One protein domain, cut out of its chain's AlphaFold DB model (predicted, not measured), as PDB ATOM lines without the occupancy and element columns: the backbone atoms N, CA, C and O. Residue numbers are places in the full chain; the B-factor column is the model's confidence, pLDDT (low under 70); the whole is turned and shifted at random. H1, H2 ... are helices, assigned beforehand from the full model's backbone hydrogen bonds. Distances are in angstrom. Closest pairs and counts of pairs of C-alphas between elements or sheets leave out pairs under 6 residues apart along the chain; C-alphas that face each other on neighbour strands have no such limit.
ATOM      1  N   LEU A  97     137.287 180.365 114.420       87.56
ATOM      2  CA  LEU A  97     138.220 180.283 115.541       87.56
ATOM      3  C   LEU A  97     137.501 180.017 116.867       87.56
ATOM      4  O   LEU A  97     137.976 179.196 117.641       87.56
ATOM      5  N   THR A  98     136.363 180.665 117.122       86.56
ATOM      6  CA  THR A  98     135.618 180.475 118.371       86.56
ATOM      7  C   THR A  98     134.881 179.140 118.405       86.56
ATOM      8  O   THR A  98     134.904 178.480 119.437       86.56
ATOM      9  N   LEU A  99     134.272 178.698 117.301       85.31
ATOM     10  CA  LEU A  99     133.518 177.440 117.253       85.31
ATOM     11  C   LEU A  99     134.424 176.207 117.242       85.31
ATOM     12  O   LEU A  99     134.168 175.257 117.978       85.31
ATOM     13  N   GLU A 100     135.478 176.199 116.419       83.38
ATOM     14  CA  GLU A 100     136.337 175.016 116.265       83.38
ATOM     15  C   GLU A 100     137.251 174.797 117.476       83.38
ATOM     16  O   GLU A 100     137.646 173.662 117.739       83.38
ATOM     17  N   ARG A 101     137.581 175.863 118.218       83.88
ATOM     18  CA  ARG A 101     138.571 175.818 119.306       83.88
ATOM     19  C   ARG A 101     137.966 175.910 120.703       83.88
ATOM     20  O   ARG A 101     138.693 175.751 121.673       83.88
ATOM     21  N   ALA A 102     136.649 176.104 120.826       78.44
ATOM     22  CA  ALA A 102     135.970 176.247 122.120       78.44
ATOM     23  C   ALA A 102     136.205 175.081 123.094       78.44
ATOM     24  O   ALA A 102     136.177 175.287 124.305       78.44
ATOM     25  N   ASN A 103     136.411 173.866 122.577       79.94
ATOM     26  CA  ASN A 103     136.571 172.655 123.387       79.94
ATOM     27  C   ASN A 103     138.037 172.260 123.618       79.94
ATOM     28  O   ASN A 103     138.288 171.227 124.239       79.94
ATOM     29  N   ASP A 104     138.992 173.029 123.095       82.00
ATOM     30  CA  ASP A 104     140.410 172.708 123.209       82.00
ATOM     31  C   ASP A 104     140.982 173.334 124.490       82.00
ATOM     32  O   ASP A 104     140.944 174.550 124.681       82.00
ATOM     33  N   VAL A 105     141.451 172.482 125.406       73.69
ATOM     34  CA  VAL A 105     141.753 172.852 126.803       73.69
ATOM     35  C   VAL A 105     142.979 173.770 126.909       73.69
ATOM     36  O   VAL A 105     143.051 174.570 127.838       73.69
ATOM     37  N   ASP A 106     143.882 173.720 125.925       82.44
ATOM     38  CA  ASP A 106     145.140 174.479 125.892       82.44
ATOM     39  C   ASP A 106     145.310 175.309 124.599       82.44
ATOM     40  O   ASP A 106     146.433 175.535 124.138       82.44
ATOM     41  N   ASP A 107     144.220 175.787 123.981       88.12
ATOM     42  CA  ASP A 107     144.341 176.647 122.795       88.12
ATOM     43  C   ASP A 107     144.776 178.085 123.172       88.12
ATOM     44  O   ASP A 107     144.071 178.796 123.904       88.12
ATOM     45  N   PRO A 108     145.917 178.581 122.643       89.19
ATOM     46  CA  PRO A 108     146.412 179.920 122.958       89.19
ATOM     47  C   PRO A 108     145.464 181.043 122.529       89.19
ATOM     48  O   PRO A 108     145.448 182.105 123.154       89.19
ATOM     49  N   PHE A 109     144.687 180.839 121.459       89.00
ATOM     50  CA  PHE A 109     143.722 181.835 121.009       89.00
ATOM     51  C   PHE A 109     142.562 181.940 122.000       89.00
ATOM     52  O   PHE A 109     142.241 183.056 122.400       89.00
ATOM     53  N   MET A 110     141.999 180.822 122.465       90.19
ATOM     54  CA  MET A 110     140.934 180.807 123.470       90.19
ATOM     55  C   MET A 110     141.388 181.410 124.798       90.19
ATOM     56  O   MET A 110     140.645 182.182 125.405       90.19
ATOM     57  N   HIS A 111     142.631 181.151 125.213       89.94
ATOM     58  CA  HIS A 111     143.195 181.780 126.405       89.94
ATOM     59  C   HIS A 111     143.224 183.315 126.291       89.94
ATOM     60  O   HIS A 111     142.722 184.024 127.166       89.94
ATOM     61  N   VAL A 112     143.759 183.841 125.181       90.19
ATOM     62  CA  VAL A 112     143.782 185.291 124.923       90.19
ATOM     63  C   VAL A 112     142.365 185.841 124.759       90.19
ATOM     64  O   VAL A 112     142.071 186.924 125.263       90.19
ATOM     65  N   TRP A 113     141.473 185.101 124.103       88.38
ATOM     66  CA  TRP A 113     140.079 185.482 123.903       88.38
ATOM     67  C   TRP A 113     139.373 185.721 125.242       88.38
ATOM     68  O   TRP A 113     138.848 186.816 125.447       88.38
ATOM     69  N   CYS A 114     139.469 184.778 126.186       88.75
ATOM     70  CA  CYS A 114     138.918 184.923 127.538       88.75
ATOM     71  C   CYS A 114     139.519 186.124 128.286       88.75
ATOM     72  O   CYS A 114     138.779 186.946 128.821       88.75
ATOM     73  N   ILE A 115     140.843 186.318 128.234       92.62
ATOM     74  CA  ILE A 115     141.486 187.493 128.853       92.62
ATOM     75  C   ILE A 115     140.934 188.797 128.261       92.62
ATOM     76  O   ILE A 115     140.626 189.746 128.986       92.62
ATOM     77  N   THR A 116     140.810 188.873 126.933       90.88
ATOM     78  CA  THR A 116     140.314 190.082 126.259       90.88
ATOM     79  C   THR A 116     138.829 190.340 126.506       90.88
ATOM     80  O   THR A 116     138.423 191.510 126.495       90.88
ATOM     81  N   GLN A 117     138.055 189.274 126.740       90.94
ATOM     82  CA  GLN A 117     136.657 189.305 127.155       90.94
ATOM     83  C   GLN A 117     136.520 189.877 128.563       90.94
ATOM     84  O   GLN A 117     135.815 190.871 128.741       90.94
ATOM     85  N   ASP A 118     137.239 189.303 129.527       92.44
ATOM     86  CA  ASP A 118     137.195 189.706 130.935       92.44
ATOM     87  C   ASP A 118     137.665 191.153 131.118       92.44
ATOM     88  O   ASP A 118     137.055 191.938 131.844       92.44
ATOM     89  N   ALA A 119     138.712 191.547 130.387       92.62
ATOM     90  CA  ALA A 119     139.222 192.916 130.386       92.62
ATOM     91  C   ALA A 119     138.354 193.906 129.580       92.62
ATOM     92  O   ALA A 119     138.601 195.114 129.615       92.62
ATOM     93  N   GLY A 120     137.358 193.434 128.817       88.75
ATOM     94  CA  GLY A 120     136.448 194.289 128.047       88.75
ATOM     95  C   GLY A 120     137.150 195.172 127.008       88.75
ATOM     96  O   GLY A 120     136.761 196.332 126.797       88.75
ATOM     97  N   THR A 121     138.202 194.644 126.378       88.81
ATOM     98  CA  THR A 121     139.057 195.409 125.458       88.81
ATOM     99  C   THR A 121     138.287 195.905 124.220       88.81
ATOM    100  O   THR A 121     137.305 195.282 123.804       88.81
ATOM    101  N   PRO A 122     138.729 196.998 123.563       84.00
ATOM    102  CA  PRO A 122     138.131 197.446 122.303       84.00
ATOM    103  C   PRO A 122     138.144 196.371 121.207       84.00
ATOM    104  O   PRO A 122     137.190 196.268 120.442       84.00
ATOM    105  N   ALA A 123     139.193 195.544 121.152       81.31
ATOM    106  CA  ALA A 123     139.302 194.448 120.192       81.31
ATOM    107  C   ALA A 123     138.203 193.396 120.406       81.31
ATOM    108  O   ALA A 123     137.511 193.043 119.453       81.31
ATOM    109  N   PHE A 124     137.985 192.971 121.656       87.06
ATOM    110  CA  PHE A 124     136.915 192.031 121.989       87.06
ATOM    111  C   PHE A 124     135.528 192.618 121.709       87.06
ATOM    112  O   PHE A 124     134.694 191.954 121.104       87.06
ATOM    113  N   LYS A 125     135.285 193.884 122.074       87.00
ATOM    114  CA  LYS A 125     134.012 194.568 121.781       87.00
ATOM    115  C   LYS A 125     133.716 194.619 120.282       87.00
ATOM    116  O   LYS A 125     132.588 194.350 119.886       87.00
ATOM    117  N   ASN A 126     134.722 194.919 119.460       83.12
ATOM    118  CA  ASN A 126     134.579 194.931 118.004       83.12
ATOM    119  C   ASN A 126     134.321 193.528 117.445       83.12
ATOM    120  O   ASN A 126     133.438 193.366 116.611       83.12
ATOM    121  N   ALA A 127     135.059 192.519 117.913       84.00
ATOM    122  CA  ALA A 127     134.870 191.138 117.479       84.00
ATOM    123  C   ALA A 127     133.483 190.611 117.877       84.00
ATOM    124  O   ALA A 127     132.785 190.037 117.052       84.00
ATOM    125  N   LYS A 128     133.038 190.895 119.103       86.38
ATOM    126  CA  LYS A 128     131.692 190.564 119.569       86.38
ATOM    127  C   LYS A 128     130.614 191.283 118.756       86.38
ATOM    128  O   LYS A 128     129.682 190.640 118.301       86.38
ATOM    129  N   ALA A 129     130.772 192.579 118.483       85.38
ATOM    130  CA  ALA A 129     129.842 193.315 117.627       85.38
ATOM    131  C   ALA A 129     129.779 192.757 116.191       85.38
ATOM    132  O   ALA A 129     128.724 192.807 115.571       85.38
ATOM    133  N   LEU A 130     130.881 192.224 115.650       82.75
ATOM    134  CA  LEU A 130     130.881 191.551 114.344       82.75
ATOM    135  C   LEU A 130     130.097 190.231 114.354       82.75
ATOM    136  O   LEU A 130     129.518 189.880 113.330       82.75
ATOM    137  N   LEU A 131     130.094 189.513 115.481       84.25
ATOM    138  CA  LEU A 131     129.346 188.264 115.663       84.25
ATOM    139  C   LEU A 131     127.858 188.519 115.950       84.25
ATOM    140  O   LEU A 131     127.002 187.815 115.426       84.25
ATOM    141  N   ASP A 132     127.556 189.535 116.761       82.81
ATOM    142  CA  ASP A 132     126.192 189.853 117.197       82.81
ATOM    143  C   ASP A 132     125.367 190.534 116.081       82.81
ATOM    144  O   ASP A 132     124.149 190.364 116.015       82.81
ATOM    145  N   ASN A 133     126.005 191.297 115.181       72.81
ATOM    146  CA  ASN A 133     125.326 191.942 114.051       72.81
ATOM    147  C   ASN A 133     125.112 190.945 112.900       72.81
ATOM    148  O   ASN A 133     125.905 190.865 111.957       72.81
ATOM    149  N   MET A 134     124.013 190.192 112.980       61.03
ATOM    150  CA  MET A 134     123.579 189.258 111.934       61.03
ATOM    151  C   MET A 134     122.863 189.931 110.746       61.03
ATOM    152  O   MET A 134     122.666 189.289 109.713       61.03
ATOM    153  N   ASP A 135     122.496 191.212 110.857       54.88
ATOM    154  CA  ASP A 135     121.596 191.860 109.901       54.88
ATOM    155  C   ASP A 135     122.315 192.641 108.781       54.88
ATOM    156  O   ASP A 135     123.078 193.579 109.008       54.88
ATOM    157  N   ALA A 136     122.003 192.235 107.543       50.97
ATOM    158  CA  ALA A 136     121.981 193.005 106.291       50.97
ATOM    159  C   ALA A 136     123.210 193.854 105.883       50.97
ATOM    160  O   ALA A 136     123.067 194.871 105.202       50.97
ATOM    161  N   GLU A 137     124.435 193.417 106.174       54.94
ATOM    162  CA  GLU A 137     125.645 193.995 105.561       54.94
ATOM    163  C   GLU A 137     125.841 193.482 104.121       54.94
ATOM    164  O   GLU A 137     126.724 192.678 103.821       54.94
ATOM    165  N   GLY A 138     124.966 193.919 103.218       62.66
ATOM    166  CA  GLY A 138     125.076 193.673 101.783       62.66
ATOM    167  C   GLY A 138     124.834 194.942 100.972       62.66
ATOM    168  O   GLY A 138     124.793 196.049 101.504       62.66
TER     169      GLY A 138
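What this domain is: This is residues 97 to 138 of the 196 residues of an uncharacterized protein of Capitella teleta (UniProt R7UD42). Two helices, H2 and H3, meet near their ends as an open, flat L, with the short H1 turned in at the foot of H2 and a tail past H3 sticking out. The printed part has 42 residues and three named helices, H1, H2 and H3 in that order, and no named strand: all helix. It is loose, with a radius of gyration of the C-alphas of 11.9 A, and spans 36 by 23 by 10 A.

Where its parts are: Find C-alpha 97 at (138.220, 180.283, 115.541); there H1 begins, residues 97 to 101. H2, residues 108 to 118, runs 15.6 A. H3, residues 122 to 132, runs 15.0 A to C-alpha 132 at (126.192, 189.853, 117.197).

How they stand to each other: H1 and H2 only just touch, with 3 pairs of C-alphas within 8 A; look at the closest, Arg 101 and Met 110, 6.9 A apart. H2 and H3 touch, about perpendicular at 83 degrees; their closest C-alphas, of Thr 116 and Phe 124, are 5.8 A apart. H1 and H3 are apart. In H1, H2 and H3 every O i to N i+4 pair is within hydrogen-bond range.

The domain as a whole: The farthest C-alphas, of Asp 106 and Gly 138, are 36.8 A apart. Residues 103 to 108 and 129 to 138 stand free. The printed part has no cut and no long link; pLDDT is under 70 at residues 134 to 138.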